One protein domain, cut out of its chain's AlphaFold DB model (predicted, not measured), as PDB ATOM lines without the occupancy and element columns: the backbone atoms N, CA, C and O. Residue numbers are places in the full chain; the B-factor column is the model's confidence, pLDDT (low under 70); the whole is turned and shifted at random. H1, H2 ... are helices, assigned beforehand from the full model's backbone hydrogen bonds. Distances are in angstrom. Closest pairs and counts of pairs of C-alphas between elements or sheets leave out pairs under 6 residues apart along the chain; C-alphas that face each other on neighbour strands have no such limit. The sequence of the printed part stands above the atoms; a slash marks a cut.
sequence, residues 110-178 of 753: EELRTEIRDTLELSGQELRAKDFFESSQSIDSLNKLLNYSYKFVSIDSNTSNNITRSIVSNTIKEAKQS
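This is residues 110 to 178 of the 753 residues of the protein "Methyltransferase small domain protein" of Leptospira interrogans str. UI 12758 (UniProt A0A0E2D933). Three short helices, H1, H2 and H3, run back and forth at shallow tilts with their centres in a triangle: H1 and H2 form a close hairpin, and H3 is set more loosely beside them. The longest helix, H4, passes near H3 with its earlier part, and its last ten residues, 169 to 178, stick out from this body as a free arm. The printed part has 69 residues with four named helices, in the order H1, H2, H3, H4, and no named strand; the class is all helix. The whole is only just compact, close to loose, with a radius of gyration of the C-alphas of 12.9 A, and elongated, spanning 40 by 25 by 19 A.

H1, residues 110 to 122, and H2, residues 126 to 136, touch and form a helical hairpin. Their closest C-alphas, those of Arg 117 and Ala 129, are 4.7 A apart, and they run opposite ways at a shallow tilt of 16 degrees. H3, residues 142 to 149, forms a second helical hairpin with H2, but the two only just touch, with 3 pairs of C-alphas within 8 A. The closest are those of Ser 136 and Leu 145, 6.8 A apart, and the tilt is a shallow 28 degrees, opposite ways. H1 and H3 are close but not clearly touching, with the C-alphas of Ile 116 and Ser 149 closest at 7.6 A; they run the same way at a shallow tilt of 14 degrees. H4, residues 157 to 178, is close to H3 but not clearly touching it: the closest C-alphas, those of Leu 142 and Thr 164, are 7.6 A apart. H3 and H4 run opposite ways at a steep tilt of 38 degrees, only just past shallow. H4 is apart from H2 and only just apart from H1, whose closest C-alpha is 8.3 A away. In H1, H2, H3 and H4 every O i to N i+4 pair is within hydrogen-bond range.

H1 begins at C-alpha 110, (221.851, 202.625, 116.628), and measures 18.1 A from first to last C-alpha. H2 measures 15.2 A and ends at C-alpha 136, (216.644, 204.759, 124.293). H3 measures 10.2 A. H4 measures 31.7 A and ends at C-alpha 178, (238.763, 192.511, 115.863).

The C-alphas of Gly 124 and Ser 178 are the two farthest apart, at 40.7 A. Without residues 169 to 178 the body spans 29 by 23 by 17 A. The printed part has no cut. The links H1 to H2 and H2 to H3 are tight, and H3 to H4, with 7 residues, is short. The mean pLDDT of the printed part is 80.8; residues 157 to 158 and 169 to 178 are under 70.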
ATOM      1  N   GLU A 110     222.168 201.264 117.079       86.00
ATOM      2  CA  GLU A 110     221.851 202.625 116.628       86.00
ATOM      3  C   GLU A 110     220.935 202.636 115.406       86.00
ATOM      4  O   GLU A 110     219.987 203.418 115.350       86.00
ATOM      5  N   GLU A 111     221.144 201.719 114.464       87.88
ATOM      6  CA  GLU A 111     220.237 201.552 113.325       87.88
ATOM      7  C   GLU A 111     218.832 201.148 113.794       87.88
ATOM      8  O   GLU A 111     217.845 201.695 113.313       87.88
ATOM      9  N   LEU A 112     218.721 200.281 114.810       89.94
ATOM     10  CA  LEU A 112     217.425 199.909 115.389       89.94
ATOM     11  C   LEU A 112     216.735 201.103 116.067       89.94
ATOM     12  O   LEU A 112     215.524 201.270 115.922       89.94
ATOM     13  N   ARG A 113     217.483 201.943 116.797       91.94
ATOM     14  CA  ARG A 113     216.951 203.177 117.409       91.94
ATOM     15  C   ARG A 113     216.455 204.150 116.338       91.94
ATOM     16  O   ARG A 113     215.366 204.706 116.468       91.94
ATOM     17  N   THR A 114     217.238 204.313 115.277       90.44
ATOM     18  CA  THR A 114     216.956 205.237 114.174       90.44
ATOM     19  C   THR A 114     215.735 204.785 113.377       90.44
ATOM     20  O   THR A 114     214.789 205.550 113.245       90.44
ATOM     21  N   GLU A 115     215.662 203.518 112.960       92.38
ATOM     22  CA  GLU A 115     214.515 203.023 112.188       92.38
ATOM     23  C   GLU A 115     213.202 203.046 112.987       92.38
ATOM     24  O   GLU A 115     212.132 203.289 112.424       92.38
ATOM     25  N   ILE A 116     213.245 202.808 114.304       90.50
ATOM     26  CA  ILE A 116     212.046 202.905 115.149       90.50
ATOM     27  C   ILE A 116     211.602 204.362 115.302       90.50
ATOM     28  O   ILE A 116     210.399 204.628 115.240       90.50
ATOM     29  N   ARG A 117     212.542 205.303 115.467       92.75
ATOM     30  CA  ARG A 117     212.245 206.744 115.454       92.75
ATOM     31  C   ARG A 117     211.597 207.136 114.127       92.75
ATOM     32  O   ARG A 117     210.503 207.690 114.145       92.75
ATOM     33  N   ASP A 118     212.200 206.760 113.006       90.25
ATOM     34  CA  ASP A 118     211.702 207.098 111.670       90.25
ATOM     35  C   ASP A 118     210.314 206.481 111.421       90.25
ATOM     36  O   ASP A 118     209.427 207.119 110.860       90.25
ATOM     37  N   THR A 119     210.065 205.266 111.924       90.81
ATOM     38  CA  THR A 119     208.735 204.629 111.872       90.81
ATOM     39  C   THR A 119     207.684 205.424 112.654       90.81
ATOM     40  O   THR A 119     206.524 205.503 112.244       90.81
ATOM     41  N   LEU A 120     208.063 206.011 113.792       90.06
ATOM     42  CA  LEU A 120     207.179 206.859 114.589       90.06
ATOM     43  C   LEU A 120     206.933 208.209 113.897       90.06
ATOM     44  O   LEU A 120     205.778 208.634 113.827       90.06
ATOM     45  N   GLU A 121     207.966 208.829 113.324       88.81
ATOM     46  CA  GLU A 121     207.866 210.081 112.554       88.81
ATOM     47  C   GLU A 121     206.980 209.914 111.314       88.81
ATOM     48  O   GLU A 121     206.021 210.664 111.140       88.81
ATOM     49  N   LEU A 122     207.188 208.853 110.527       87.19
ATOM     50  CA  LEU A 122     206.357 208.513 109.363       87.19
ATOM     51  C   LEU A 122     204.893 208.233 109.729       87.19
ATOM     52  O   LEU A 122     204.001 208.373 108.894       87.19
ATOM     53  N   SER A 123     204.627 207.846 110.979       85.25
ATOM     54  CA  SER A 123     203.268 207.656 111.497       85.25
ATOM     55  C   SER A 123     202.624 208.938 112.050       85.25
ATOM     56  O   SER A 123     201.530 208.866 112.615       85.25
ATOM     57  N   GLY A 124     203.291 210.091 111.915       83.81
ATOM     58  CA  GLY A 124     202.839 211.391 112.417       83.81
ATOM     59  C   GLY A 124     202.986 211.560 113.934       83.81
ATOM     60  O   GLY A 124     202.247 212.334 114.537       83.81
ATOM     61  N   GLN A 125     203.884 210.804 114.581       88.62
ATOM     62  CA  GLN A 125     204.055 210.773 116.043       88.62
ATOM     63  C   GLN A 125     205.406 211.364 116.482       88.62
ATOM     64  O   GLN A 125     206.127 210.755 117.272       88.62
ATOM     65  N   GLU A 126     205.734 212.561 115.991       86.62
ATOM     66  CA  GLU A 126     207.036 213.236 116.169       86.62
ATOM     67  C   GLU A 126     207.471 213.371 117.639       86.62
ATOM     68  O   GLU A 126     208.597 213.026 117.992       86.62
ATOM     69  N   LEU A 127     206.564 213.783 118.534       83.25
ATOM     70  CA  LEU A 127     206.859 213.891 119.971       83.25
ATOM     71  C   LEU A 127     207.242 212.535 120.589       83.25
ATOM     72  O   LEU A 127     208.200 212.445 121.350       83.25
ATOM     73  N   ARG A 128     206.552 211.449 120.207       88.81
ATOM     74  CA  ARG A 128     206.863 210.093 120.695       88.81
ATOM     75  C   ARG A 128     208.147 209.542 120.084       88.81
ATOM     76  O   ARG A 128     208.816 208.742 120.734       88.81
ATOM     77  N   ALA A 129     208.462 209.935 118.852       88.56
ATOM     78  CA  ALA A 129     209.718 209.592 118.204       88.56
ATOM     79  C   ALA A 129     210.899 210.219 118.955       88.56
ATOM     80  O   ALA A 129     211.854 209.513 119.278       88.56
ATOM     81  N   LYS A 130     210.779 211.503 119.320       88.75
ATOM     82  CA  LYS A 130     211.770 212.220 120.127       88.75
ATOM     83  C   LYS A 130     211.945 211.593 121.514       88.75
ATOM     84  O   LYS A 130     213.065 211.237 121.872       88.75
ATOM     85  N   ASP A 131     210.846 211.348 122.233       89.06
ATOM     86  CA  ASP A 131     210.870 210.717 123.562       89.06
ATOM     87  C   ASP A 131     211.525 209.327 123.540       89.06
ATOM     88  O   ASP A 131     212.334 208.990 124.412       89.06
ATOM     89  N   PHE A 132     211.173 208.505 122.541       92.94
ATOM     90  CA  PHE A 132     211.768 207.186 122.350       92.94
ATOM     91  C   PHE A 132     213.265 207.300 122.081       92.94
ATOM     92  O   PHE A 132     214.051 206.618 122.741       92.94
ATOM     93  N   PHE A 133     213.656 208.152 121.131       91.50
ATOM     94  CA  PHE A 133     215.041 208.268 120.699       91.50
ATOM     95  C   PHE A 133     215.931 208.734 121.855       91.50
ATOM     96  O   PHE A 133     216.889 208.035 122.174       91.50
ATOM     97  N   GLU A 134     215.557 209.806 122.561       89.12
ATOM     98  CA  GLU A 134     216.308 210.339 123.710       89.12
ATOM     99  C   GLU A 134     216.415 209.325 124.859       89.12
ATOM    100  O   GLU A 134     217.503 209.065 125.372       89.12
ATOM    101  N   SER A 135     215.307 208.677 125.229       88.00
ATOM    102  CA  SER A 135     215.295 207.716 126.340       88.00
ATOM    103  C   SER A 135     216.033 206.414 126.015       88.00
ATOM    104  O   SER A 135     216.617 205.777 126.898       88.00
ATOM    105  N   SER A 136     216.007 205.996 124.745       89.38
ATOM    106  CA  SER A 136     216.644 204.759 124.293       89.38
ATOM    107  C   SER A 136     218.171 204.832 124.277       89.38
ATOM    108  O   SER A 136     218.800 203.775 124.351       89.38
ATOM    109  N   GLN A 137     218.760 206.041 124.257       87.31
ATOM    110  CA  GLN A 137     220.212 206.254 124.206       87.31
ATOM    111  C   GLN A 137     220.963 205.544 125.343       87.31
ATOM    112  O   GLN A 137     222.030 204.975 125.126       87.31
ATOM    113  N   SER A 138     220.355 205.494 126.532       83.31
ATOM    114  CA  SER A 138     220.909 204.864 127.742       83.31
ATOM    115  C   SER A 138     220.844 203.323 127.777       83.31
ATOM    116  O   SER A 138     221.224 202.705 128.774       83.31
ATOM    117  N   ILE A 139     220.305 202.674 126.734       86.81
ATOM    118  CA  ILE A 139     220.010 201.233 126.733       86.81
ATOM    119  C   ILE A 139     221.008 200.449 125.869       86.81
ATOM    120  O   ILE A 139     220.797 200.272 124.669       86.81
ATOM    121  N   ASP A 140     222.025 199.863 126.501       82.56
ATOM    122  CA  ASP A 140     223.135 199.185 125.796       82.56
ATOM    123  C   ASP A 140     222.882 197.696 125.479       82.56
ATOM    124  O   ASP A 140     223.747 196.979 124.981       82.56
ATOM    125  N   SER A 141     221.693 197.179 125.801       84.94
ATOM    126  CA  SER A 141     221.336 195.767 125.612       84.94
ATOM    127  C   SER A 141     220.194 195.614 124.619       84.94
ATOM    128  O   SER A 141     219.114 196.159 124.842       84.94
ATOM    129  N   LEU A 142     220.385 194.776 123.591       83.62
ATOM    130  CA  LEU A 142     219.374 194.490 122.563       83.62
ATOM    131  C   LEU A 142     218.023 194.063 123.154       83.62
ATOM    132  O   LEU A 142     216.983 194.584 122.768       83.62
ATOM    133  N   ASN A 143     218.035 193.160 124.138       80.06
ATOM    134  CA  ASN A 143     216.806 192.679 124.774       80.06
ATOM    135  C   ASN A 143     216.093 193.788 125.557       80.06
ATOM    136  O   ASN A 143     214.866 193.864 125.541       80.06
ATOM    137  N   LYS A 144     216.850 194.664 126.233       84.12
ATOM    138  CA  LYS A 144     216.275 195.813 126.944       84.12
ATOM    139  C   LYS A 144     215.715 196.841 125.959       84.12
ATOM    140  O   LYS A 144     214.628 197.356 126.199       84.12
ATOM    141  N   LEU A 145     216.408 197.083 124.845       88.06
ATOM    142  CA  LEU A 145     215.985 198.021 123.808       88.06
ATOM    143  C   LEU A 145     214.733 197.522 123.078       88.06
ATOM    144  O   LEU A 145     213.792 198.291 122.914       88.06
ATOM    145  N   LEU A 146     214.653 196.235 122.727       85.56
ATOM    146  CA  LEU A 146     213.446 195.627 122.151       85.56
ATOM    147  C   LEU A 146     212.262 195.699 123.123       85.56
ATOM    148  O   LEU A 146     211.186 196.161 122.746       85.56
ATOM    149  N   ASN A 147     212.469 195.335 124.393       83.44
ATOM    150  CA  ASN A 147     211.446 195.457 125.439       83.44
ATOM    151  C   ASN A 147     210.946 196.894 125.611       83.44
ATOM    152  O   ASN A 147     209.749 197.119 125.797       83.44
ATOM    153  N   TYR A 148     211.847 197.871 125.527       89.25
ATOM    154  CA  TYR A 148     211.489 199.283 125.557       89.25
ATOM    155  C   TYR A 148     210.712 199.697 124.296       89.25
ATOM    156  O   TYR A 148     209.672 200.347 124.396       89.25
ATOM    157  N   SER A 149     211.138 199.222 123.126       89.06
ATOM    158  CA  SER A 149     210.538 199.506 121.816       89.06
ATOM    159  C   SER A 149     209.088 199.037 121.697       89.06
ATOM    160  O   SER A 149     208.266 199.745 121.117       89.06
ATOM    161  N   TYR A 150     208.719 197.917 122.332       89.12
ATOM    162  CA  TYR A 150     207.326 197.447 122.389       89.12
ATOM    163  C   TYR A 150     206.355 198.464 123.000       89.12
ATOM    164  O   TYR A 150     205.145 198.360 122.786       89.12
ATOM    165  N   LYS A 151     206.833 199.448 123.776       87.31
ATOM    166  CA  LYS A 151     205.990 200.535 124.303       87.31
ATOM    167  C   LYS A 151     205.590 201.539 123.216       87.31
ATOM    168  O   LYS A 151     204.523 202.142 123.326       87.31
ATOM    169  N   PHE A 152     206.384 201.664 122.157       88.81
ATOM    170  CA  PHE A 152     206.227 202.683 121.120       88.81
ATOM    171  C   PHE A 152     205.705 202.108 119.802       88.81
ATOM    172  O   PHE A 152     204.761 202.660 119.241       88.81
ATOM    173  N   VAL A 153     206.222 200.953 119.379       89.62
ATOM    174  CA  VAL A 153     205.886 200.299 118.105       89.62
ATOM    175  C   VAL A 153     205.356 198.875 118.305       89.62
ATOM    176  O   VAL A 153     205.540 198.261 119.358       89.62
ATOM    177  N   SER A 154     204.649 198.348 117.304       87.62
ATOM    178  CA  SER A 154     204.211 196.950 117.262       87.62
ATOM    179  C   SER A 154     205.238 196.116 116.499       87.62
ATOM    180  O   SER A 154     205.526 196.401 115.341       87.62
ATOM    181  N   ILE A 155     205.789 195.093 117.154       86.88
ATOM    182  CA  ILE A 155     206.786 194.175 116.588       86.88
ATOM    183  C   ILE A 155     206.232 192.759 116.753       86.88
ATOM    184  O   ILE A 155     205.939 192.343 117.873       86.88
ATOM    185  N   ASP A 156     206.067 191.998 115.675       78.19
ATOM    186  CA  ASP A 156     205.645 190.600 115.806       78.19
ATOM    187  C   ASP A 156     206.815 189.680 116.215       78.19
ATOM    188  O   ASP A 156     207.995 190.049 116.190       78.19
ATOM    189  N   SER A 157     206.495 188.450 116.621       69.88
ATOM    190  CA  SER A 157     207.500 187.484 117.079       69.88
ATOM    191  C   SER A 157     208.513 187.105 115.991       69.88
ATOM    192  O   SER A 157     209.654 186.775 116.307       69.88
ATOM    193  N   ASN A 158     208.124 187.131 114.713       69.19
ATOM    194  CA  ASN A 158     209.018 186.777 113.610       69.19
ATOM    195  C   ASN A 158     210.040 187.897 113.362       69.19
ATOM    196  O   ASN A 158     211.240 187.655 113.252       69.19
ATOM    197  N   THR A 159     209.561 189.134 113.385       78.94
ATOM    198  CA  THR A 159     210.326 190.366 113.238       78.94
ATOM    199  C   THR A 159     211.310 190.530 114.390       78.94
ATOM    200  O   THR A 159     212.498 190.732 114.155       78.94
ATOM    201  N   SER A 160     210.867 190.316 115.632       78.94
ATOM    202  CA  SER A 160     211.732 190.325 116.822       78.94
ATOM    203  C   SER A 160     212.877 189.303 116.729       78.94
ATOM    204  O   SER A 160     214.042 189.613 117.000       78.94
ATOM    205  N   ASN A 161     212.580 188.093 116.241       72.31
ATOM    206  CA  ASN A 161     213.589 187.060 116.002       72.31
ATOM    207  C   ASN A 161     214.569 187.438 114.879       72.31
ATOM    208  O   ASN A 161     215.763 187.154 114.995       72.31
ATOM    209  N   ASN A 162     214.092 188.079 113.809       78.50
ATOM    210  CA  ASN A 162     214.938 188.532 112.702       78.50
ATOM    211  C   ASN A 162     215.888 189.654 113.134       78.50
ATOM    212  O   ASN A 162     217.083 189.562 112.857       78.50
ATOM    213  N   ILE A 163     215.397 190.643 113.891       80.88
ATOM    214  CA  ILE A 163     216.217 191.715 114.483       80.88
ATOM    215  C   ILE A 163     217.304 191.106 115.375       80.88
ATOM    216  O   ILE A 163     218.486 191.427 115.240       80.88
ATOM    217  N   THR A 164     216.914 190.157 116.235       79.19
ATOM    218  CA  THR A 164     217.840 189.464 117.138       79.19
ATOM    219  C   THR A 164     218.932 188.730 116.365       79.19
ATOM    220  O   THR A 164     220.109 188.874 116.680       79.19
ATOM    221  N   ARG A 165     218.579 187.978 115.317       75.31
ATOM    222  CA  ARG A 165     219.562 187.268 114.484       75.31
ATOM    223  C   ARG A 165     220.491 188.222 113.742       75.31
ATOM    224  O   ARG A 165     221.689 187.961 113.716       75.31
ATOM    225  N   SER A 166     219.964 189.300 113.164       79.25
ATOM    226  CA  SER A 166     220.750 190.223 112.342       79.25
ATOM    227  C   SER A 166     221.824 190.936 113.169       79.25
ATOM    228  O   SER A 166     223.017 190.792 112.890       79.25
ATOM    229  N   ILE A 167     221.425 191.562 114.280       78.50
ATOM    230  CA  ILE A 167     222.326 192.325 115.159       78.50
ATOM    231  C   ILE A 167     223.311 191.396 115.894       78.50
ATOM    232  O   ILE A 167     224.502 191.697 115.994       78.50
ATOM    233  N   VAL A 168     222.864 190.219 116.359       72.75
ATOM    234  CA  VAL A 168     223.753 189.240 117.017       72.75
ATOM    235  C   VAL A 168     224.742 188.618 116.021       72.75
ATOM    236  O   VAL A 168     225.904 188.398 116.350       72.75
ATOM    237  N   SER A 169     224.326 188.350 114.779       66.00
ATOM    238  CA  SER A 169     225.225 187.779 113.768       66.00
ATOM    239  C   SER A 169     226.337 188.744 113.346       66.00
ATOM    240  O   SER A 169     227.467 188.298 113.131       66.00
ATOM    241  N   ASN A 170     226.051 190.049 113.285       62.12
ATOM    242  CA  ASN A 170     227.051 191.062 112.952       62.12
ATOM    243  C   ASN A 170     227.978 191.393 114.118       62.12
ATOM    244  O   ASN A 170     229.187 191.420 113.910       62.12
ATOM    245  N   THR A 171     227.469 191.499 115.347       58.75
ATOM    246  CA  THR A 171     228.334 191.627 116.540       58.75
ATOM    247  C   THR A 171     229.301 190.442 116.677       58.75
ATOM    248  O   THR A 171     230.454 190.614 117.069       58.75
ATOM    249  N   ILE A 172     228.893 189.232 116.271       56.22
ATOM    250  CA  ILE A 172     229.782 188.059 116.201       56.22
ATOM    251  C   ILE A 172     230.808 188.164 115.053       56.22
ATOM    252  O   ILE A 172     231.927 187.664 115.200       56.22
ATOM    253  N   LYS A 173     230.464 188.789 113.917       55.72
ATOM    254  CA  LYS A 173     231.404 189.032 112.804       55.72
ATOM    255  C   LYS A 173     232.440 190.101 113.155       55.72
ATOM    256  O   LYS A 173     233.624 189.842 112.960       55.72
ATOM    257  N   GLU A 174     232.031 191.219 113.747       53.97
ATOM    258  CA  GLU A 174     232.937 192.281 114.212       53.97
ATOM    259  C   GLU A 174     233.873 191.777 115.317       53.97
ATOM    260  O   GLU A 174     235.080 191.995 115.250       53.97
ATOM    261  N   ALA A 175     233.370 190.981 116.271       50.59
ATOM    262  CA  ALA A 175     234.207 190.341 117.291       50.59
ATOM    263  C   ALA A 175     235.188 189.293 116.718       50.59
ATOM    264  O   ALA A 175     236.209 188.989 117.338       50.59
ATOM    265  N   LYS A 176     234.894 188.712 115.545       48.94
ATOM    266  CA  LYS A 176     235.829 187.845 114.805       48.94
ATOM    267  C   LYS A 176     236.870 188.657 114.031       48.94
ATOM    268  O   LYS A 176     238.027 188.246 114.007       48.94
ATOM    269  N   GLN A 177     236.487 189.791 113.443       48.12
ATOM    270  CA  GLN A 177     237.397 190.697 112.733       48.12
ATOM    271  C   GLN A 177     238.371 191.393 113.695       48.12
ATOM    272  O   GLN A 177     239.574 191.341 113.458       48.12
ATOM    273  N   SER A 178     237.899 191.894 114.842       45.84
ATOM    274  CA  SER A 178     238.763 192.511 115.863       45.84
ATOM    275  C   SER A 178     239.723 191.506 116.510       45.84
ATOM    276  O   SER A 178     240.872 191.836 116.797       45.84
TER     277      SER A 178